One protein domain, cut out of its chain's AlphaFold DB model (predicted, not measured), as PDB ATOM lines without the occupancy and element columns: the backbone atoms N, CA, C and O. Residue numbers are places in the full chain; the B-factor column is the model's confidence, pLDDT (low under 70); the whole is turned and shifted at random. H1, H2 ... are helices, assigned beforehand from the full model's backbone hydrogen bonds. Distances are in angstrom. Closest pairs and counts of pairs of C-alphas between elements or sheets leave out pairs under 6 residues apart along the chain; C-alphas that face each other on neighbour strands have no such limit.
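Overview. This is residues 16 to 86 of the 86 residues of the protein "ABC transporter ATPase" of Staphylococcus gallinarum (UniProt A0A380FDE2). A drawn-out, open chain has short helix H1 at one end, with residues 23 to 35 swinging round it in a wide loop, and a V of two helices, short H2 and long H3, toward the other end; a long unnamed run joins the two ends. The far half of H3 sticks out as an arm, residues 74 to 86 standing free, and it adds to the length of the whole. The printed part has 71 residues with three named helices, in the order H1, H2, H3, and no named strand; the class is all helix, though under half of the residues, 32 of 71, are in named elements. The whole is extended, with a radius of gyration of the C-alphas of 18.7 A, and the C-alphas span 62 by 28 by 14 A.

Along the chain. The printed part begins with H1, residues 16 to 22, whose first C-alpha, that of Ser 16, is at (293.568, 199.812, 193.161). Residues 23 to 55 have no named element, and their C-alphas lie 10 to 29 A from the mean of all C-alphas. H2, residues 56 to 61, begins with the C-alpha of Val 56 at (266.469, 202.076, 192.225). H3, residues 66 to 84, is the longest helix, 27.4 A from first to last C-alpha, and ends with the C-alpha of Glu 84 at (244.487, 193.238, 187.852). H1 measures 10.0 A and H2 8.8 A in the same way.

Arrangement. H1 touches no helix: it is apart from H2 and apart from H3. H2 and H3 touch, with 5 pairs of C-alphas within 8 A; the closest C-alphas are those of Leu 61 and Leu 68, 5.7 A apart. H3 touches H2 with residues 68 to 72 alone. The lines of H2 and H3 stand at a steep tilt of 50 degrees, and the two run opposite ways, their centres 12.7 A apart. In H1, H2 and H3 every pair of O i and N i+4 is within hydrogen-bond range.

Size, cuts and confidence. The outline is a rod, and the two C-alphas farthest apart are those of Asp 30 and Asn 86, at 62.4 A. Without the stretch that stands free, residues 74 to 86, of which 74 to 84 belong to H3, the body has 58 residues and spans 43 by 27 by 13 A. The link from H1 to H2, 33 residues, is long; the link from H2 to H3, 4 residues, is tight. The printed part has no cut and ends at Asn 86, the chain's last residue. The mean pLDDT of the printed part is 88.9, and residue 86 is the one printed residue under 70.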
ATOM      1  N   SER A  16     294.775 200.361 193.784       92.69
ATOM      2  CA  SER A  16     293.568 199.812 193.161       92.69
ATOM      3  C   SER A  16     293.872 198.518 192.407       92.69
ATOM      4  O   SER A  16     293.061 197.604 192.451       92.69
ATOM      5  N   THR A  17     295.038 198.427 191.762       92.56
ATOM      6  CA  THR A  17     295.504 197.213 191.075       92.56
ATOM      7  C   THR A  17     295.663 196.057 192.060       92.56
ATOM      8  O   THR A  17     295.062 195.011 191.868       92.56
ATOM      9  N   LEU A  18     296.343 196.276 193.190       92.38
ATOM     10  CA  LEU A  18     296.506 195.274 194.245       92.38
ATOM     11  C   LEU A  18     295.157 194.758 194.765       92.38
ATOM     12  O   LEU A  18     294.978 193.556 194.926       92.38
ATOM     13  N   LEU A  19     294.188 195.649 195.005       92.62
ATOM     14  CA  LEU A  19     292.855 195.233 195.450       92.62
ATOM     15  C   LEU A  19     292.096 194.426 194.385       92.62
ATOM     16  O   LEU A  19     291.353 193.521 194.755       92.62
ATOM     17  N   LYS A  20     292.279 194.723 193.090       92.12
ATOM     18  CA  LYS A  20     291.692 193.941 191.988       92.12
ATOM     19  C   LYS A  20     292.331 192.559 191.858       92.12
ATOM     20  O   LYS A  20     291.594 191.591 191.704       92.12
ATOM     21  N   VAL A  21     293.655 192.464 191.986       92.94
ATOM     22  CA  VAL A  21     294.399 191.194 191.996       92.94
ATOM     23  C   VAL A  21     293.936 190.310 193.157       92.94
ATOM     24  O   VAL A  21     293.538 189.170 192.948       92.94
ATOM     25  N   ILE A  22     293.858 190.859 194.378       91.44
ATOM     26  CA  ILE A  22     293.335 190.137 195.555       91.44
ATOM     27  C   ILE A  22     291.885 189.676 195.339       91.44
ATOM     28  O   ILE A  22     291.484 188.631 195.845       91.44
ATOM     29  N   ALA A  23     291.088 190.458 194.612       90.88
ATOM     30  CA  ALA A  23     289.708 190.122 194.284       90.88
ATOM     31  C   ALA A  23     289.555 189.122 193.124       90.88
ATOM     32  O   ALA A  23     288.424 188.726 192.851       90.88
ATOM     33  N   GLY A  24     290.641 188.741 192.442       89.94
ATOM     34  CA  GLY A  24     290.601 187.895 191.245       89.94
ATOM     35  C   GLY A  24     289.995 188.577 190.013       89.94
ATOM     36  O   GLY A  24     289.474 187.899 189.141       89.94
ATOM     37  N   ILE A  25     289.996 189.914 189.962       90.94
ATOM     38  CA  ILE A  25     289.477 190.701 188.825       90.94
ATOM     39  C   ILE A  25     290.575 190.976 187.793       90.94
ATOM     40  O   ILE A  25     290.287 191.136 186.612       90.94
ATOM     41  N   ASP A  26     291.815 191.102 188.259       91.69
ATOM     42  CA  ASP A  26     292.987 191.360 187.429       91.69
ATOM     43  C   ASP A  26     293.913 190.146 187.522       91.69
ATOM     44  O   ASP A  26     294.356 189.795 188.619       91.69
ATOM     45  N   GLU A  27     294.130 189.475 186.392       87.56
ATOM     46  CA  GLU A  27     294.909 188.234 186.284       87.56
ATOM     47  C   GLU A  27     296.329 188.476 185.744       87.56
ATOM     48  O   GLU A  27     297.145 187.558 185.738       87.56
ATOM     49  N   ASP A  28     296.651 189.707 185.328       90.56
ATOM     50  CA  ASP A  28     297.968 190.070 184.791       90.56
ATOM     51  C   ASP A  28     298.927 190.468 185.922       90.56
ATOM     52  O   ASP A  28     299.194 191.644 186.188       90.56
ATOM     53  N   TYR A  29     299.400 189.467 186.666       90.56
ATOM     54  CA  TYR A  29     300.349 189.659 187.758       90.56
ATOM     55  C   TYR A  29     301.265 188.443 187.945       90.56
ATOM     56  O   TYR A  29     300.898 187.309 187.651       90.56
ATOM     57  N   ASP A  30     302.455 188.682 188.500       91.69
ATOM     58  CA  ASP A  30     303.384 187.636 188.939       91.69
ATOM     59  C   ASP A  30     303.452 187.634 190.473       91.69
ATOM     60  O   ASP A  30     304.189 188.412 191.086       91.69
ATOM     61  N   ALA A  31     302.583 186.838 191.105       86.19
ATOM     62  CA  ALA A  31     302.528 186.652 192.554       86.19
ATOM     63  C   ALA A  31     301.770 185.365 192.927       86.19
ATOM     64  O   ALA A  31     300.980 184.839 192.149       86.19
ATOM     65  N   GLU A  32     301.955 184.891 194.160       89.19
ATOM     66  CA  GLU A  32     301.166 183.799 194.735       89.19
ATOM     67  C   GLU A  32     300.100 184.360 195.688       89.19
ATOM     68  O   GLU A  32     300.408 185.120 196.611       89.19
ATOM     69  N   ILE A  33     298.837 183.972 195.489       87.94
ATOM     70  CA  ILE A  33     297.720 184.348 196.365       87.94
ATOM     71  C   ILE A  33     297.250 183.107 197.120       87.94
ATOM     72  O   ILE A  33     296.788 182.141 196.522       87.94
ATOM     73  N   THR A  34     297.324 183.146 198.452       89.56
ATOM     74  CA  THR A  34     296.846 182.060 199.321       89.56
ATOM     75  C   THR A  34     295.839 182.594 200.338       89.56
ATOM     76  O   THR A  34     296.117 183.546 201.067       89.56
ATOM     77  N   HIS A  35     294.673 181.957 200.434       88.12
ATOM     78  CA  HIS A  35     293.684 182.212 201.481       88.12
ATOM     79  C   HIS A  35     292.937 180.917 201.840       88.12
ATOM     80  O   HIS A  35     292.921 179.978 201.045       88.12
ATOM     81  N   PRO A  36     292.290 180.818 203.018       91.00
ATOM     82  CA  PRO A  36     291.515 179.628 203.357       91.00
ATOM     83  C   PRO A  36     290.341 179.419 202.387       91.00
ATOM     84  O   PRO A  36     289.683 180.384 201.994       91.00
ATOM     85  N   ASN A  37     290.019 178.162 202.069       86.31
ATOM     86  CA  ASN A  37     288.959 177.802 201.108       86.31
ATOM     87  C   ASN A  37     287.563 178.332 201.483       86.31
ATOM     88  O   ASN A  37     286.706 178.511 200.624       86.31
ATOM     89  N   SER A  38     287.309 178.566 202.771       88.62
ATOM     90  CA  SER A  38     286.022 179.062 203.264       88.62
ATOM     91  C   SER A  38     285.862 180.582 203.159       88.62
ATOM     92  O   SER A  38     284.793 181.099 203.485       88.62
ATOM     93  N   TYR A  39     286.904 181.319 202.763       85.31
ATOM     94  CA  TYR A  39     286.819 182.768 202.607       85.31
ATOM     95  C   TYR A  39     286.150 183.135 201.284       85.31
ATOM     96  O   TYR A  39     286.502 182.626 200.225       85.31
ATOM     97  N   ARG A  40     285.200 184.071 201.351       84.62
ATOM     98  CA  ARG A  40     284.648 184.751 200.178       84.62
ATOM     99  C   ARG A  40     285.160 186.179 200.162       84.62
ATOM    100  O   ARG A  40     284.938 186.921 201.119       84.62
ATOM    101  N   ILE A  41     285.822 186.556 199.078       88.31
ATOM    102  CA  ILE A  41     286.272 187.927 198.850       88.31
ATOM    103  C   ILE A  41     285.154 188.660 198.109       88.31
ATOM    104  O   ILE A  41     284.662 188.185 197.089       88.31
ATOM    105  N   ARG A  42     284.715 189.804 198.643       87.88
ATOM    106  CA  ARG A  42     283.786 190.711 197.961       87.88
ATOM    107  C   ARG A  42     284.509 192.014 197.675       87.88
ATOM    108  O   ARG A  42     284.968 192.683 198.599       87.88
ATOM    109  N   TYR A  43     284.580 192.362 196.402       90.38
ATOM    110  CA  TYR A  43     285.153 193.613 195.934       90.38
ATOM    111  C   TYR A  43     284.046 194.625 195.655       90.38
ATOM    112  O   TYR A  43     283.024 194.289 195.063       90.38
ATOM    113  N   SER A  44     284.253 195.864 196.094       88.50
ATOM    114  CA  SER A  44     283.404 196.999 195.740       88.50
ATOM    115  C   SER A  44     284.229 197.941 194.882       88.50
ATOM    116  O   SER A  44     285.194 198.537 195.367       88.50
ATOM    117  N   SER A  45     283.861 198.073 193.611       85.88
ATOM    118  CA  SER A  45     284.490 199.036 192.715       85.88
ATOM    119  C   SER A  45     284.155 200.470 193.137       85.88
ATOM    120  O   SER A  45     283.129 200.734 193.763       85.88
ATOM    121  N   GLN A  46     285.034 201.414 192.784       81.12
ATOM    122  CA  GLN A  46     284.765 202.848 192.961       81.12
ATOM    123  C   GLN A  46     283.725 203.361 191.959       81.12
ATOM    124  O   GLN A  46     282.950 204.253 192.281       81.12
ATOM    125  N   LYS A  47     283.712 202.789 190.749       84.25
ATOM    126  CA  LYS A  47     282.697 203.036 189.728       84.25
ATOM    127  C   LYS A  47     281.794 201.809 189.665       84.25
ATOM    128  O   LYS A  47     282.260 200.738 189.274       84.25
ATOM    129  N   GLN A  48     280.555 201.960 190.113       81.44
ATOM    130  CA  GLN A  48     279.515 200.960 189.893       81.44
ATOM    131  C   GLN A  48     278.864 201.236 188.541       81.44
ATOM    132  O   GLN A  48     278.671 202.394 188.166       81.44
ATOM    133  N   GLU A  49     278.595 200.169 187.802       84.31
ATOM    134  CA  GLU A  49     277.779 200.213 186.597       84.31
ATOM    135  C   GLU A  49     276.376 199.787 187.007       84.31
ATOM    136  O   GLU A  49     276.209 198.797 187.723       84.31
ATOM    137  N   PHE A  50     275.392 200.584 186.615       86.12
ATOM    138  CA  PHE A  50     273.987 200.311 186.859       86.12
ATOM    139  C   PHE A  50     273.296 200.184 185.516       86.12
ATOM    140  O   PHE A  50     273.656 200.876 184.564       86.12
ATOM    141  N   ASP A  51     272.317 199.296 185.466       89.88
ATOM    142  CA  ASP A  51     271.397 199.224 184.348       89.88
ATOM    143  C   ASP A  51     270.446 200.428 184.426       89.88
ATOM    144  O   ASP A  51     269.785 200.635 185.448       89.88
ATOM    145  N   GLU A  52     270.446 201.254 183.380       92.25
ATOM    146  CA  GLU A  52     269.644 202.480 183.308       92.25
ATOM    147  C   GLU A  52     268.148 202.187 183.129       92.25
ATOM    148  O   GLU A  52     267.323 203.051 183.431       92.25
ATOM    149  N   ASP A  53     267.796 200.970 182.706       94.44
ATOM    150  CA  ASP A  53     266.408 200.535 182.558       94.44
ATOM    151  C   ASP A  53     265.784 200.112 183.901       94.44
ATOM    152  O   ASP A  53     264.567 199.946 183.998       94.44
ATOM    153  N   LEU A  54     266.596 199.956 184.956       91.25
ATOM    154  CA  LEU A  54     266.128 199.556 186.279       91.25
ATOM    155  C   LEU A  54     265.797 200.758 187.163       91.25
ATOM    156  O   LEU A  54     266.561 201.714 187.316       91.25
ATOM    157  N   THR A  55     264.681 200.650 187.878       91.12
ATOM    158  CA  THR A  55     264.422 201.517 189.024       91.12
ATOM    159  C   THR A  55     265.437 201.252 190.138       91.12
ATOM    160  O   THR A  55     266.008 200.165 190.267       91.12
ATOM    161  N   VAL A  56     265.614 202.230 191.032       89.88
ATOM    162  CA  VAL A  56     266.469 202.076 192.225       89.88
ATOM    163  C   VAL A  56     266.090 200.832 193.036       89.88
ATOM    164  O   VAL A  56     266.963 200.151 193.570       89.88
ATOM    165  N   PHE A  57     264.794 200.525 193.122       88.81
ATOM    166  CA  PHE A  57     264.302 199.356 193.840       88.81
ATOM    167  C   PHE A  57     264.766 198.050 193.186       88.81
ATOM    168  O   PHE A  57     265.323 197.184 193.859       88.81
ATOM    169  N   GLU A  58     264.608 197.934 191.870       88.31
ATOM    170  CA  GLU A  58     265.029 196.754 191.114       88.31
ATOM    171  C   GLU A  58     266.547 196.563 191.155       88.31
ATOM    172  O   GLU A  58     267.004 195.442 191.379       88.31
ATOM    173  N   ALA A  59     267.320 197.648 191.042       89.19
ATOM    174  CA  ALA A  59     268.781 197.625 191.114       89.19
ATOM    175  C   ALA A  59     269.307 197.097 192.467       89.19
ATOM    176  O   ALA A  59     270.310 196.385 192.531       89.19
ATOM    177  N   VAL A  60     268.621 197.406 193.573       88.25
ATOM    178  CA  VAL A  60     268.971 196.876 194.905       88.25
ATOM    179  C   VAL A  60     268.655 195.379 195.014       88.25
ATOM    180  O   VAL A  60     269.364 194.636 195.702       88.25
ATOM    181  N   LEU A  61     267.614 194.914 194.322       88.94
ATOM    182  CA  LEU A  61     267.159 193.524 194.348       88.94
ATOM    183  C   LEU A  61     267.854 192.614 193.323       88.94
ATOM    184  O   LEU A  61     267.617 191.407 193.333       88.94
ATOM    185  N   THR A  62     268.749 193.136 192.478       84.31
ATOM    186  CA  THR A  62     269.474 192.358 191.452       84.31
ATOM    187  C   THR A  62     270.419 191.292 192.035       84.31
ATOM    188  O   THR A  62     270.875 190.401 191.326       84.31
ATOM    189  N   SER A  63     270.716 191.339 193.337       81.62
ATOM    190  CA  SER A  63     271.584 190.366 194.012       81.62
ATOM    191  C   SER A  63     271.088 188.915 193.892       81.62
ATOM    192  O   SER A  63     269.943 188.595 194.204       81.62
ATOM    193  N   GLU A  64     272.005 187.994 193.590       79.75
ATOM    194  CA  GLU A  64     271.733 186.551 193.451       79.75
ATOM    195  C   GLU A  64     271.465 185.808 194.773       79.75
ATOM    196  O   GLU A  64     271.308 184.586 194.811       79.75
ATOM    197  N   THR A  65     271.443 186.507 195.904       88.31
ATOM    198  CA  THR A  65     271.114 185.864 197.179       88.31
ATOM    199  C   THR A  65     269.669 185.369 197.171       88.31
ATOM    200  O   THR A  65     268.762 186.154 196.904       88.31
ATOM    201  N   LYS A  66     269.443 184.114 197.585       89.94
ATOM    202  CA  LYS A  66     268.099 183.509 197.690       89.94
ATOM    203  C   LYS A  66     267.083 184.402 198.410       89.94
ATOM    204  O   LYS A  66     265.934 184.473 198.005       89.94
ATOM    205  N   THR A  67     267.505 185.100 199.463       92.19
ATOM    206  CA  THR A  67     266.640 186.018 200.215       92.19
ATOM    207  C   THR A  67     266.129 187.174 199.358       92.19
ATOM    208  O   THR A  67     264.934 187.443 199.369       92.19
ATOM    209  N   LEU A  68     267.008 187.841 198.603       90.75
ATOM    210  CA  LEU A  68     266.607 188.967 197.753       90.75
ATOM    211  C   LEU A  68     265.809 188.507 196.529       90.75
ATOM    212  O   LEU A  68     264.882 189.204 196.138       90.75
ATOM    213  N   GLN A  69     266.084 187.307 196.006       91.00
ATOM    214  CA  GLN A  69     265.248 186.684 194.974       91.00
ATOM    215  C   GLN A  69     263.810 186.487 195.468       91.00
ATOM    216  O   GLN A  69     262.881 186.957 194.826       91.00
ATOM    217  N   VAL A  70     263.627 185.892 196.653       94.31
ATOM    218  CA  VAL A  70     262.290 185.687 197.242       94.31
ATOM    219  C   VAL A  70     261.557 187.010 197.468       94.31
ATOM    220  O   VAL A  70     260.366 187.099 197.183       94.31
ATOM    221  N   ILE A  71     262.254 188.038 197.963       93.62
ATOM    222  CA  ILE A  71     261.663 189.371 198.163       93.62
ATOM    223  C   ILE A  71     261.213 189.960 196.823       93.62
ATOM    224  O   ILE A  71     260.080 190.414 196.708       93.62
ATOM    225  N   ARG A  72     262.068 189.910 195.798       91.19
ATOM    226  CA  ARG A  72     261.747 190.414 194.458       91.19
ATOM    227  C   ARG A  72     260.541 189.704 193.850       91.19
ATOM    228  O   ARG A  72     259.652 190.365 193.322       91.19
ATOM    229  N   ASP A  73     260.504 188.378 193.939       91.62
ATOM    230  CA  ASP A  73     259.426 187.570 193.366       91.62
ATOM    231  C   ASP A  73     258.087 187.852 194.074       91.62
ATOM    232  O   ASP A  73     257.044 187.940 193.424       91.62
ATOM    233  N   TYR A  74     258.118 188.058 195.396       94.06
ATOM    234  CA  TYR A  74     256.950 188.472 196.176       94.06
ATOM    235  C   TYR A  74     256.424 189.847 195.744       94.06
ATOM    236  O   TYR A  74     255.237 189.985 195.451       94.06
ATOM    237  N   GLU A  75     257.296 190.853 195.661       92.56
ATOM    238  CA  GLU A  75     256.917 192.218 195.271       92.56
ATOM    239  C   GLU A  75     256.336 192.257 193.852       92.56
ATOM    240  O   GLU A  75     255.322 192.911 193.600       92.56
ATOM    241  N   PHE A  76     256.917 191.485 192.930       90.81
ATOM    242  CA  PHE A  76     256.384 191.333 191.579       90.81
ATOM    243  C   PHE A  76     254.967 190.741 191.582       90.81
ATOM    244  O   PHE A  76     254.076 191.272 190.917       90.81
ATOM    245  N   ALA A  77     254.728 189.682 192.363       94.19
ATOM    246  CA  ALA A  77     253.410 189.056 192.469       94.19
ATOM    247  C   ALA A  77     252.351 190.000 193.068       94.19
ATOM    248  O   ALA A  77     251.226 190.059 192.568       94.19
ATOM    249  N   VAL A  78     252.704 190.767 194.106       94.94
ATOM    250  CA  VAL A  78     251.802 191.744 194.743       94.94
ATOM    251  C   VAL A  78     251.435 192.879 193.786       94.94
ATOM    252  O   VAL A  78     250.266 193.267 193.713       94.94
ATOM    253  N   ASN A  79     252.410 193.392 193.034       91.50
ATOM    254  CA  ASN A  79     252.177 194.459 192.061       91.50
ATOM    255  C   ASN A  79     251.276 193.995 190.911       91.50
ATOM    256  O   ASN A  79     250.347 194.715 190.551       91.50
ATOM    257  N   GLN A  80     251.490 192.783 190.387       92.19
ATOM    258  CA  GLN A  80     250.613 192.209 189.362       92.19
ATOM    259  C   GLN A  80     249.181 192.025 189.868       92.19
ATOM    260  O   GLN A  80     248.243 192.500 189.234       92.19
ATOM    261  N   TYR A  81     249.011 191.431 191.052       94.06
ATOM    262  CA  TYR A  81     247.687 191.246 191.649       94.06
ATOM    263  C   TYR A  81     246.949 192.577 191.858       94.06
ATOM    264  O   TYR A  81     245.751 192.677 191.614       94.06
ATOM    265  N   SER A  82     247.661 193.617 192.297       93.19
ATOM    266  CA  SER A  82     247.069 194.941 192.519       93.19
ATOM    267  C   SER A  82     246.669 195.635 191.213       93.19
ATOM    268  O   SER A  82     245.701 196.391 191.199       93.19
ATOM    269  N   ALA A  83     247.396 195.383 190.120       90.62
ATOM    270  CA  ALA A  83     247.098 195.934 188.799       90.62
ATOM    271  C   ALA A  83     245.883 195.269 188.135       90.62
ATOM    272  O   ALA A  83     245.145 195.947 187.432       90.62
ATOM    273  N   GLU A  84     245.649 193.975 188.377       87.00
ATOM    274  CA  GLU A  84     244.487 193.238 187.852       87.00
ATOM    275  C   GLU A  84     243.151 193.641 188.505       87.00
ATOM    276  O   GLU A  84     242.089 193.349 187.959       87.00
ATOM    277  N   GLN A  85     243.193 194.286 189.675       74.69
ATOM    278  CA  GLN A  85     242.009 194.691 190.445       74.69
ATOM    279  C   GLN A  85     241.583 196.156 190.215       74.69
ATOM    280  O   GLN A  85     240.629 196.613 190.848       74.69
ATOM    281  N   ASN A  86     242.279 196.882 189.335       52.75
ATOM    282  CA  ASN A  86     241.932 198.228 188.852       52.75
ATOM    283  C   ASN A  86     241.464 198.176 187.394       52.75
ATOM    284  O   ASN A  86     240.680 199.075 187.013       52.75
TER     285      ASN A  86